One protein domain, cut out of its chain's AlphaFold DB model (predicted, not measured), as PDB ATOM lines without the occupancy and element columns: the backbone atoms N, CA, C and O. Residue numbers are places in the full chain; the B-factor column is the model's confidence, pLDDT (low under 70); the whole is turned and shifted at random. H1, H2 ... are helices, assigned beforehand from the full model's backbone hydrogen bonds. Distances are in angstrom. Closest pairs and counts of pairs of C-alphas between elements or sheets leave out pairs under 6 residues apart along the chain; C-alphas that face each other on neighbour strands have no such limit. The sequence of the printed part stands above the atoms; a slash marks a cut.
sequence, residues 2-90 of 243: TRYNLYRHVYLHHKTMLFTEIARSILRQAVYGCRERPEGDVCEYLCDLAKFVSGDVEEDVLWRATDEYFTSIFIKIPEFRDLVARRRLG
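What this domain is: This is residues 2 to 90 of the 243 residues of the protein "HD domain-containing protein" of Thermoproteus sp (UniProt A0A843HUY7). Long helix H2 is the beam; H1 sticks out free from one end, H3 turns off at a corner at the other, H4 and H5 pack on H3, and H6 folds back alongside H2. The 89 printed residues have six named helices, H1 to H6 in order, no named strand. It is all helix and loose, radius of gyration of the C-alphas 15.2 A, spans 41 by 30 by 21 A.

Where its parts are: Find C-alpha 2 at (121.708, 139.663, 180.717), where H1, residues 2 to 11, begins. H2, residues 14 to 36, runs 33.3 A; H3, residues 41 to 54, 19.9 A. Then come H4, residues 59 to 64, H5, 67 to 74, and H6, 78 to 84, ending at (135.430, 159.859, 164.120).

How they stand to each other: H2 and H3 touch, about perpendicular at 76 degrees, closest C-alphas Cys 34 and Cys 43, 5.4 A. H3 touches H4, closest C-alphas Asp 48 and Val 61, 5.7 A, and H5, Val 42 and Ile 73, 6.0 A. H6 touches H2 at a shallow tilt of 28 degrees, opposite ways, closest C-alphas Ile 26 and Phe 80, 6.8 A. In H1 to H6 every O i to N i+4 pair is within hydrogen-bond range.

The domain as a whole: C-alphas 2 and 37 are farthest apart, 46.9 A; the printed part has no cut, its links are tight, and residue 86 is under pLDDT 70.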
ATOM      1  N   THR A   2     121.630 138.835 181.937       89.50
ATOM      2  CA  THR A   2     121.708 139.663 180.717       89.50
ATOM      3  C   THR A   2     122.305 141.047 180.966       89.50
ATOM      4  O   THR A   2     123.238 141.430 180.270       89.50
ATOM      5  N   ARG A   3     121.846 141.751 182.015       85.94
ATOM      6  CA  ARG A   3     122.389 143.057 182.424       85.94
ATOM      7  C   ARG A   3     123.911 142.996 182.638       85.94
ATOM      8  O   ARG A   3     124.633 143.747 182.003       85.94
ATOM      9  N   TYR A   4     124.404 142.039 183.428       86.94
ATOM     10  CA  TYR A   4     125.844 141.824 183.638       86.94
ATOM     11  C   TYR A   4     126.616 141.634 182.318       86.94
ATOM     12  O   TYR A   4     127.628 142.294 182.098       86.94
ATOM     13  N   ASN A   5     126.115 140.796 181.404       88.75
ATOM     14  CA  ASN A   5     126.786 140.543 180.124       88.75
ATOM     15  C   ASN A   5     126.793 141.766 179.191       88.75
ATOM     16  O   ASN A   5     127.789 141.987 178.507       88.75
ATOM     17  N   LEU A   6     125.722 142.568 179.166       89.75
ATOM     18  CA  LEU A   6     125.673 143.803 178.372       89.75
ATOM     19  C   LEU A   6     126.726 144.805 178.839       89.75
ATOM     20  O   LEU A   6     127.490 145.323 178.025       89.75
ATOM     21  N   TYR A   7     126.819 145.028 180.150       87.44
ATOM     22  CA  TYR A   7     127.837 145.920 180.693       87.44
ATOM     23  C   TYR A   7     129.240 145.407 180.415       87.44
ATOM     24  O   TYR A   7     130.052 146.138 179.858       87.44
ATOM     25  N   ARG A   8     129.498 144.129 180.685       84.88
ATOM     26  CA  ARG A   8     130.816 143.529 180.472       84.88
ATOM     27  C   ARG A   8     131.281 143.570 179.016       84.88
ATOM     28  O   ARG A   8     132.450 143.835 178.755       84.88
ATOM     29  N   HIS A   9     130.401 143.259 178.067       86.62
ATOM     30  CA  HIS A   9     130.812 143.036 176.678       86.62
ATOM     31  C   HIS A   9     130.569 144.221 175.746       86.62
ATOM     32  O   HIS A   9     131.211 144.286 174.699       86.62
ATOM     33  N   VAL A  10     129.677 145.147 176.108       89.00
ATOM     34  CA  VAL A  10     129.304 146.285 175.260       89.00
ATOM     35  C   VAL A  10     129.707 147.597 175.920       89.00
ATOM     36  O   VAL A  10     130.587 148.286 175.406       89.00
ATOM     37  N   TYR A  11     129.108 147.925 177.070       87.19
ATOM     38  CA  TYR A  11     129.284 149.248 177.682       87.19
ATOM     39  C   TYR A  11     130.700 149.471 178.225       87.19
ATOM     40  O   TYR A  11     131.236 150.565 178.094       87.19
ATOM     41  N   LEU A  12     131.336 148.423 178.752       89.00
ATOM     42  CA  LEU A  12     132.686 148.467 179.329       89.00
ATOM     43  C   LEU A  12     133.740 147.857 178.409       89.00
ATOM     44  O   LEU A  12     134.843 147.508 178.832       89.00
ATOM     45  N   HIS A  13     133.426 147.718 177.124       90.81
ATOM     46  CA  HIS A  13     134.412 147.251 176.170       90.81
ATOM     47  C   HIS A  13     135.553 148.278 176.058       90.81
ATOM     48  O   HIS A  13     135.319 149.429 175.693       90.81
ATOM     49  N   HIS A  14     136.801 147.857 176.301       91.25
ATOM     50  CA  HIS A  14     137.981 148.741 176.338       91.25
ATOM     51  C   HIS A  14     138.087 149.727 175.152       91.25
ATOM     52  O   HIS A  14     138.465 150.878 175.316       91.25
ATOM     53  N   LYS A  15     137.711 149.335 173.928       91.38
ATOM     54  CA  LYS A  15     137.730 150.282 172.792       91.38
ATOM     55  C   LYS A  15     136.676 151.383 172.906       91.38
ATOM     56  O   LYS A  15     136.972 152.519 172.559       91.38
ATOM     57  N   THR A  16     135.476 151.038 173.370       91.31
ATOM     58  CA  THR A  16     134.385 151.992 173.600       91.31
ATOM     59  C   THR A  16     134.788 152.952 174.710       91.31
ATOM     60  O   THR A  16     134.697 154.159 174.543       91.31
ATOM     61  N   MET A  17     135.347 152.410 175.792       91.69
ATOM     62  CA  MET A  17     135.866 153.176 176.923       91.69
ATOM     63  C   MET A  17     136.948 154.177 176.514       91.69
ATOM     64  O   MET A  17     136.855 155.349 176.864       91.69
ATOM     65  N   LEU A  18     137.942 153.737 175.737       92.81
ATOM     66  CA  LEU A  18     138.974 154.624 175.202       92.81
ATOM     67  C   LEU A  18     138.374 155.716 174.312       92.81
ATOM     68  O   LEU A  18     138.704 156.881 174.485       92.81
ATOM     69  N   PHE A  19     137.508 155.346 173.364       92.12
ATOM     70  CA  PHE A  19     136.883 156.307 172.455       92.12
ATOM     71  C   PHE A  19     136.148 157.404 173.233       92.12
ATOM     72  O   PHE A  19     136.353 158.587 172.972       92.12
ATOM     73  N   THR A  20     135.353 157.008 174.230       91.56
ATOM     74  CA  THR A  20     134.624 157.931 175.102       91.56
ATOM     75  C   THR A  20     135.563 158.835 175.895       91.56
ATOM     76  O   THR A  20     135.296 160.029 175.993       91.56
ATOM     77  N   GLU A  21     136.663 158.314 176.448       90.88
ATOM     78  CA  GLU A  21     137.579 159.147 177.234       90.88
ATOM     79  C   GLU A  21     138.348 160.150 176.365       90.88
ATOM     80  O   GLU A  21     138.461 161.316 176.737       90.88
ATOM     81  N   ILE A  22     138.785 159.754 175.165       91.75
ATOM     82  CA  ILE A  22     139.405 160.690 174.217       91.75
ATOM     83  C   ILE A  22     138.398 161.765 173.783       91.75
ATOM     84  O   ILE A  22     138.735 162.948 173.788       91.75
ATOM     85  N   ALA A  23     137.148 161.390 173.484       91.94
ATOM     86  CA  ALA A  23     136.090 162.351 173.166       91.94
ATOM     87  C   ALA A  23     135.853 163.347 174.316       91.94
ATOM     88  O   ALA A  23     135.762 164.551 174.081       91.94
ATOM     89  N   ARG A  24     135.807 162.864 175.567       90.56
ATOM     90  CA  ARG A  24     135.688 163.711 176.766       90.56
ATOM     91  C   ARG A  24     136.880 164.644 176.932       90.56
ATOM     92  O   ARG A  24     136.677 165.800 177.289       90.56
ATOM     93  N   SER A  25     138.097 164.165 176.688       89.06
ATOM     94  CA  SER A  25     139.307 164.989 176.754       89.06
ATOM     95  C   SER A  25     139.246 166.140 175.745       89.06
ATOM     96  O   SER A  25     139.400 167.298 176.131       89.06
ATOM     97  N   ILE A  26     138.884 165.848 174.492       92.12
ATOM     98  CA  ILE A  26     138.703 166.869 173.448       92.12
ATOM     99  C   ILE A  26     137.589 167.854 173.831       92.12
ATOM    100  O   ILE A  26     137.761 169.062 173.697       92.12
ATOM    101  N   LEU A  27     136.466 167.360 174.361       92.56
ATOM    102  CA  LEU A  27     135.368 168.209 174.825       92.56
ATOM    103  C   LEU A  27     135.810 169.148 175.958       92.56
ATOM    104  O   LEU A  27     135.509 170.339 175.919       92.56
ATOM    105  N   ARG A  28     136.554 168.639 176.949       89.81
ATOM    106  CA  ARG A  28     137.121 169.454 178.036       89.81
ATOM    107  C   ARG A  28     138.052 170.529 177.476       89.81
ATOM    108  O   ARG A  28     137.919 171.687 177.855       89.81
ATOM    109  N   GLN A  29     138.953 170.167 176.562       91.06
ATOM    110  CA  GLN A  29     139.861 171.116 175.908       91.06
ATOM    111  C   GLN A  29     139.098 172.203 175.143       91.06
ATOM    112  O   GLN A  29     139.434 173.376 175.275       91.06
ATOM    113  N   ALA A  30     138.037 171.840 174.416       93.00
ATOM    114  CA  ALA A  30     137.176 172.801 173.732       93.00
ATOM    115  C   ALA A  30     136.506 173.767 174.725       93.00
ATOM    116  O   ALA A  30     136.549 174.976 174.524       93.00
ATOM    117  N   VAL A  31     135.968 173.259 175.840       92.31
ATOM    118  CA  VAL A  31     135.385 174.095 176.906       92.31
ATOM    119  C   VAL A  31     136.417 175.058 177.497       92.31
ATOM    120  O   VAL A  31     136.107 176.233 177.686       92.31
ATOM    121  N   TYR A  32     137.639 174.596 177.781       90.38
ATOM    122  CA  TYR A  32     138.707 175.468 178.280       90.38
ATOM    123  C   TYR A  32     139.102 176.530 177.250       90.38
ATOM    124  O   TYR A  32     139.163 177.707 177.596       90.38
ATOM    125  N   GLY A  33     139.275 176.144 175.985       90.25
ATOM    126  CA  GLY A  33     139.571 177.076 174.898       90.25
ATOM    127  C   GLY A  33     138.498 178.155 174.746       90.25
ATOM    128  O   GLY A  33     138.827 179.331 174.632       90.25
ATOM    129  N   CYS A  34     137.219 177.787 174.855       92.38
ATOM    130  CA  CYS A  34     136.104 178.734 174.789       92.38
ATOM    131  C   CYS A  34     136.043 179.703 175.973       92.38
ATOM    132  O   CYS A  34     135.536 180.810 175.823       92.38
ATOM    133  N   ARG A  35     136.572 179.332 177.147       88.38
ATOM    134  CA  ARG A  35     136.709 180.275 178.272       88.38
ATOM    135  C   ARG A  35     137.761 181.347 177.995       88.38
ATOM    136  O   ARG A  35     137.601 182.471 178.454       88.38
ATOM    137  N   GLU A  36     138.824 181.001 177.275       88.31
ATOM    138  CA  GLU A  36     139.899 181.936 176.923       88.31
ATOM    139  C   GLU A  36     139.553 182.787 175.695       88.31
ATOM    140  O   GLU A  36     139.901 183.966 175.637       88.31
ATOM    141  N   ARG A  37     138.883 182.186 174.706       86.38
ATOM    142  CA  ARG A  37     138.472 182.816 173.446       86.38
ATOM    143  C   ARG A  37     137.062 182.341 173.081       86.38
ATOM    144  O   ARG A  37     136.931 181.314 172.415       86.38
ATOM    145  N   PRO A  38     136.009 183.052 173.515       82.94
ATOM    146  CA  PRO A  38     134.620 182.641 173.319       82.94
ATOM    147  C   PRO A  38     134.134 182.972 171.899       82.94
ATOM    148  O   PRO A  38     133.173 183.713 171.720       82.94
ATOM    149  N   GLU A  39     134.819 182.458 170.881       84.56
ATOM    150  CA  GLU A  39     134.522 182.738 169.477       84.56
ATOM    151  C   GLU A  39     134.370 181.445 168.671       84.56
ATOM    152  O   GLU A  39     135.108 180.474 168.855       84.56
ATOM    153  N   GLY A  40     133.429 181.464 167.726       91.00
ATOM    154  CA  GLY A  40     133.221 180.407 166.743       91.00
ATOM    155  C   GLY A  40     132.185 179.354 167.138       91.00
ATOM    156  O   GLY A  40     131.812 179.186 168.299       91.00
ATOM    157  N   ASP A  41     131.762 178.601 166.126       93.00
ATOM    158  CA  ASP A  41     130.601 177.707 166.181       93.00
ATOM    159  C   ASP A  41     130.685 176.632 167.280       93.00
ATOM    160  O   ASP A  41     129.665 176.179 167.793       93.00
ATOM    161  N   VAL A  42     131.899 176.207 167.655       94.31
ATOM    162  CA  VAL A  42     132.109 175.240 168.748       94.31
ATOM    163  C   VAL A  42     131.728 175.854 170.094       94.31
ATOM    164  O   VAL A  42     131.063 175.198 170.891       94.31
ATOM    165  N   CYS A  43     132.127 177.101 170.352       95.19
ATOM    166  CA  CYS A  43     131.836 177.776 171.612       95.19
ATOM    167  C   CYS A  43     130.360 178.145 171.723       95.19
ATOM    168  O   CYS A  43     129.764 177.926 172.776       95.19
ATOM    169  N   GLU A  44     129.758 178.617 170.630       93.38
ATOM    170  CA  GLU A  44     128.314 178.863 170.563       93.38
ATOM    171  C   GLU A  44     127.527 177.588 170.874       93.38
ATOM    172  O   GLU A  44     126.662 177.582 171.748       93.38
ATOM    173  N   TYR A  45     127.895 176.472 170.244       94.69
ATOM    174  CA  TYR A  45     127.209 175.212 170.480       94.69
ATOM    175  C   TYR A  45     127.443 174.644 171.890       94.69
ATOM    176  O   TYR A  45     126.534 174.075 172.489       94.69
ATOM    177  N   LEU A  46     128.632 174.822 172.473       94.31
ATOM    178  CA  LEU A  46     128.881 174.466 173.873       94.31
ATOM    179  C   LEU A  46     128.013 175.282 174.844       94.31
ATOM    180  O   LEU A  46     127.564 174.739 175.855       94.31
ATOM    181  N   CYS A  47     127.750 176.555 174.539       91.56
ATOM    182  CA  CYS A  47     126.802 177.377 175.289       91.56
ATOM    183  C   CYS A  47     125.363 176.863 175.135       91.56
ATOM    184  O   CYS A  47     124.660 176.753 176.140       91.56
ATOM    185  N   ASP A  48     124.945 176.488 173.922       92.75
ATOM    186  CA  ASP A  48     123.634 175.865 173.674       92.75
ATOM    187  C   ASP A  48     123.483 174.559 174.477       92.75
ATOM    188  O   ASP A  48     122.473 174.343 175.145       92.75
ATOM    189  N   LEU A  49     124.520 173.715 174.512       93.44
ATOM    190  CA  LEU A  49     124.531 172.500 175.332       93.44
ATOM    191  C   LEU A  49     124.474 172.800 176.835       93.44
ATOM    192  O   LEU A  49     123.815 172.073 177.576       93.44
ATOM    193  N   ALA A  50     125.137 173.859 177.304       91.56
ATOM    194  CA  ALA A  50     125.069 174.260 178.707       91.56
ATOM    195  C   ALA A  50     123.646 174.692 179.098       91.56
ATOM    196  O   ALA A  50     123.142 174.235 180.124       91.56
ATOM    197  N   LYS A  51     122.986 175.493 178.249       91.31
ATOM    198  CA  LYS A  51     121.571 175.873 178.394       91.31
ATOM    199  C   LYS A  51     120.648 174.653 178.403       91.31
ATOM    200  O   LYS A  51     119.786 174.525 179.274       91.31
ATOM    201  N   PHE A  52     120.885 173.715 177.484       93.56
ATOM    202  CA  PHE A  52     120.153 172.453 177.419       93.56
ATOM    203  C   PHE A  52     120.257 171.663 178.730       93.56
ATOM    204  O   PHE A  52     119.246 171.252 179.296       93.56
ATOM    205  N   VAL A  53     121.475 171.502 179.256       91.06
ATOM    206  CA  VAL A  53     121.733 170.782 180.514       91.06
ATOM    207  C   VAL A  53     121.138 171.504 181.727       91.06
ATOM    208  O   VAL A  53     120.685 170.838 182.657       91.06
ATOM    209  N   SER A  54     121.102 172.841 181.735       91.31
ATOM    210  CA  SER A  54     120.476 173.615 182.816       91.31
ATOM    211  C   SER A  54     118.946 173.653 182.751       91.31
ATOM    212  O   SER A  54     118.323 174.180 183.669       91.31
ATOM    213  N   GLY A  55     118.338 173.100 181.696       89.62
ATOM    214  CA  GLY A  55     116.891 173.136 181.479       89.62
ATOM    215  C   GLY A  55     116.365 174.479 180.960       89.62
ATOM    216  O   GLY A  55     115.154 174.683 180.954       89.62
ATOM    217  N   ASP A  56     117.249 175.373 180.512       89.50
ATOM    218  CA  ASP A  56     116.902 176.661 179.899       89.50
ATOM    219  C   ASP A  56     116.810 176.486 178.377       89.50
ATOM    220  O   ASP A  56     117.732 176.812 177.631       89.50
ATOM    221  N   VAL A  57     115.745 175.817 177.924       86.75
ATOM    222  CA  VAL A  57     115.655 175.287 176.554       86.75
ATOM    223  C   VAL A  57     114.710 176.122 175.694       86.75
ATOM    224  O   VAL A  57     113.491 176.051 175.844       86.75
ATOM    225  N   GLU A  58     115.282 176.853 174.740       90.06
ATOM    226  CA  GLU A  58     114.564 177.385 173.577       90.06
ATOM    227  C   GLU A  58     114.409 176.291 172.498       90.06
ATOM    228  O   GLU A  58     115.163 175.311 172.464       90.06
ATOM    229  N   GLU A  59     113.408 176.415 171.618       88.94
ATOM    230  CA  GLU A  59     113.098 175.386 170.608       88.94
ATOM    231  C   GLU A  59     114.301 175.084 169.697       88.94
ATOM    232  O   GLU A  59     114.565 173.932 169.354       88.94
ATOM    233  N   ASP A  60     115.076 176.102 169.341       88.44
ATOM    234  CA  ASP A  60     116.267 175.972 168.508       88.44
ATOM    235  C   ASP A  60     117.418 175.238 169.219       88.44
ATOM    236  O   ASP A  60     118.110 174.439 168.583       88.44
ATOM    237  N   VAL A  61     117.600 175.445 170.526       90.00
ATOM    238  CA  VAL A  61     118.575 174.718 171.356       90.00
ATOM    239  C   VAL A  61     118.226 173.229 171.407       90.00
ATOM    240  O   VAL A  61     119.115 172.385 171.282       90.00
ATOM    241  N   LEU A  62     116.936 172.891 171.518       89.69
ATOM    242  CA  LEU A  62     116.470 171.500 171.520       89.69
ATOM    243  C   LEU A  62     116.845 170.771 170.223       89.69
ATOM    244  O   LEU A  62     117.367 169.658 170.269       89.69
ATOM    245  N   TRP A  63     116.615 171.402 169.068       89.38
ATOM    246  CA  TRP A  63     116.951 170.815 167.765       89.38
ATOM    247  C   TRP A  63     118.461 170.709 167.525       89.38
ATOM    248  O   TRP A  63     118.912 169.823 166.792       89.38
ATOM    249  N   ARG A  64     119.255 171.579 168.158       91.56
ATOM    250  CA  ARG A  64     120.721 171.539 168.087       91.56
ATOM    251  C   ARG A  64     121.347 170.514 169.030       91.56
ATOM    252  O   ARG A  64     122.428 170.030 168.718       91.56
ATOM    253  N   ALA A  65     120.699 170.134 170.129       90.75
ATOM    254  CA  ALA A  65     121.199 169.136 171.082       90.75
ATOM    255  C   ALA A  65     121.043 167.683 170.569       90.75
ATOM    256  O   ALA A  65     120.431 166.833 171.215       90.75
ATOM    257  N   THR A  66     121.592 167.397 169.385       92.38
ATOM    258  CA  THR A  66     121.517 166.100 168.690       92.38
ATOM    259  C   THR A  66     122.904 165.596 168.291       92.38
ATOM    260  O   THR A  66     123.851 166.378 168.152       92.38
ATOM    261  N   ASP A  67     123.039 164.285 168.077       92.12
ATOM    262  CA  ASP A  67     124.309 163.655 167.692       92.12
ATOM    263  C   ASP A  67     124.796 164.143 166.317       92.12
ATOM    264  O   ASP A  67     125.996 164.368 166.114       92.12
ATOM    265  N   GLU A  68     123.879 164.340 165.364       93.12
ATOM    266  CA  GLU A  68     124.182 164.846 164.025       93.12
ATOM    267  C   GLU A  68     124.738 166.268 164.083       93.12
ATOM    268  O   GLU A  68     125.779 166.552 163.478       93.12
ATOM    269  N   TYR A  69     124.080 167.153 164.839       94.44
ATOM    270  CA  TYR A  69     124.527 168.534 164.968       94.44
ATOM    271  C   TYR A  69     125.846 168.601 165.742       94.44
ATOM    272  O   TYR A  69     126.803 169.208 165.251       94.44
ATOM    273  N   PHE A  70     125.954 167.866 166.859       94.31
ATOM    274  CA  PHE A  70     127.198 167.712 167.617       94.31
ATOM    275  C   PHE A  70     128.358 167.319 166.708       94.31
ATOM    276  O   PHE A  70     129.387 167.993 166.680       94.31
ATOM    277  N   THR A  71     128.172 166.276 165.901       93.38
ATOM    278  CA  THR A  71     129.212 165.793 164.992       93.38
ATOM    279  C   THR A  71     129.560 166.833 163.927       93.38
ATOM    280  O   THR A  71     130.741 167.023 163.637       93.38
ATOM    281  N   SER A  72     128.572 167.540 163.369       94.50
ATOM    282  CA  SER A  72     128.795 168.559 162.332       94.50
ATOM    283  C   SER A  72     129.567 169.791 162.828       94.50
ATOM    284  O   SER A  72     130.298 170.418 162.055       94.50
ATOM    285  N   ILE A  73     129.453 170.114 164.119       95.38
ATOM    286  CA  ILE A  73     130.215 171.185 164.763       95.38
ATOM    287  C   ILE A  73     131.597 170.680 165.185       95.38
ATOM    288  O   ILE A  73     132.612 171.268 164.807       95.38
ATOM    289  N   PHE A  74     131.667 169.561 165.909       94.44
ATOM    290  CA  PHE A  74     132.921 169.074 166.491       94.44
ATOM    291  C   PHE A  74     133.904 168.509 165.461       94.44
ATOM    292  O   PHE A  74     135.104 168.536 165.708       94.44
ATOM    293  N   ILE A  75     133.463 168.089 164.269       94.50
ATOM    294  CA  ILE A  75     134.370 167.719 163.163       94.50
ATOM    295  C   ILE A  75     135.285 168.877 162.709       94.50
ATOM    296  O   ILE A  75     136.294 168.649 162.038       94.50
ATOM    297  N   LYS A  76     134.974 170.125 163.082       91.75
ATOM    298  CA  LYS A  76     135.857 171.279 162.849       91.75
ATOM    299  C   LYS A  76     137.123 171.223 163.715       91.75
ATOM    300  O   LYS A  76     138.131 171.811 163.333       91.75
ATOM    301  N   ILE A  77     137.096 170.475 164.823       93.12
ATOM    302  CA  ILE A  77     138.260 170.184 165.665       93.12
ATOM    303  C   ILE A  77     139.039 169.015 165.029       93.12
ATOM    304  O   ILE A  77     138.488 167.913 164.922       93.12
ATOM    305  N   PRO A  78     140.300 169.213 164.591       91.31
ATOM    306  CA  PRO A  78     141.074 168.184 163.890       91.31
ATOM    307  C   PRO A  78     141.166 166.852 164.640       91.31
ATOM    308  O   PRO A  78     141.013 165.792 164.034       91.31
ATOM    309  N   GLU A  79     141.361 166.904 165.954       89.88
ATOM    310  CA  GLU A  79     141.481 165.749 166.839       89.88
ATOM    311  C   GLU A  79     140.175 164.946 166.886       89.88
ATOM    312  O   GLU A  79     140.191 163.715 166.805       89.88
ATOM    313  N   PHE A  80     139.027 165.630 166.954       92.31
ATOM    314  CA  PHE A  80     137.717 164.980 166.961       92.31
ATOM    315  C   PHE A  80     137.374 164.385 165.594       92.31
ATOM    316  O   PHE A  80     136.872 163.263 165.495       92.31
ATOM    317  N   ARG A  81     137.694 165.101 164.512       91.94
ATOM    318  CA  ARG A  81     137.555 164.574 163.151       91.94
ATOM    319  C   ARG A  81     138.341 163.282 162.976       91.94
ATOM    320  O   ARG A  81     137.813 162.315 162.428       91.94
ATOM    321  N   ASP A  82     139.582 163.252 163.448       89.38
ATOM    322  CA  ASP A  82     140.448 162.081 163.344       89.38
ATOM    323  C   ASP A  82     139.936 160.906 164.196       89.38
ATOM    324  O   ASP A  82     139.986 159.756 163.742       89.38
ATOM    325  N   LEU A  83     139.364 161.194 165.373       89.44
ATOM    326  CA  LEU A  83     138.669 160.228 166.230       89.44
ATOM    327  C   LEU A  83     137.480 159.570 165.501       89.44
ATOM    328  O   LEU A  83     137.364 158.341 165.492       89.44
ATOM    329  N   VAL A  84     136.623 160.358 164.839       88.75
ATOM    330  CA  VAL A  84     135.430 159.859 164.120       88.75
ATOM    331  C   VAL A  84     135.780 159.188 162.786       88.75
ATOM    332  O   VAL A  84     135.113 158.235 162.377       88.75
ATOM    333  N   ALA A  85     136.877 159.588 162.135       84.69
ATOM    334  CA  ALA A  85     137.350 159.025 160.866       84.69
ATOM    335  C   ALA A  85     137.837 157.559 160.952       84.69
ATOM    336  O   ALA A  85     138.413 157.039 159.994       84.69
ATOM    337  N   ARG A  86     137.616 156.870 162.083       67.19
ATOM    338  CA  ARG A  86     138.004 155.470 162.343       67.19
ATOM    339  C   ARG A  86     139.505 155.211 162.185       67.19
ATOM    340  O   ARG A  86     139.917 154.066 161.970       67.19
ATOM    341  N   ARG A  87     140.343 156.245 162.310       70.69
ATOM    342  CA  ARG A  87     141.792 156.059 162.421       70.69
ATOM    343  C   ARG A  87     142.079 155.283 163.708       70.69
ATOM    344  O   ARG A  87     141.366 155.404 164.702       70.69
ATOM    345  N   ARG A  88     143.107 154.429 163.697       76.88
ATOM    346  CA  ARG A  88     143.557 153.790 164.941       76.88
ATOM    347  C   ARG A  88     143.991 154.912 165.882       76.88
ATOM    348  O   ARG A  88     144.900 155.647 165.523       76.88
ATOM    349  N   LEU A  89     143.401 154.992 167.074       81.25
ATOM    350  CA  LEU A  89     143.676 156.057 168.054       81.25
ATOM    351  C   LEU A  89     145.119 156.085 168.569       81.25
ATOM    352  O   LEU A  89     145.458 156.916 169.393       81.25
ATOM    353  N   GLY A  90     145.973 155.168 168.117       88.50
ATOM    354  CA  GLY A  90     147.364 155.138 168.532       88.50
ATOM    355  C   GLY A  90     147.539 154.737 169.991       88.50
ATOM    356  O   GLY A  90     148.615 154.952 170.513       88.50
TER     357      GLY A  90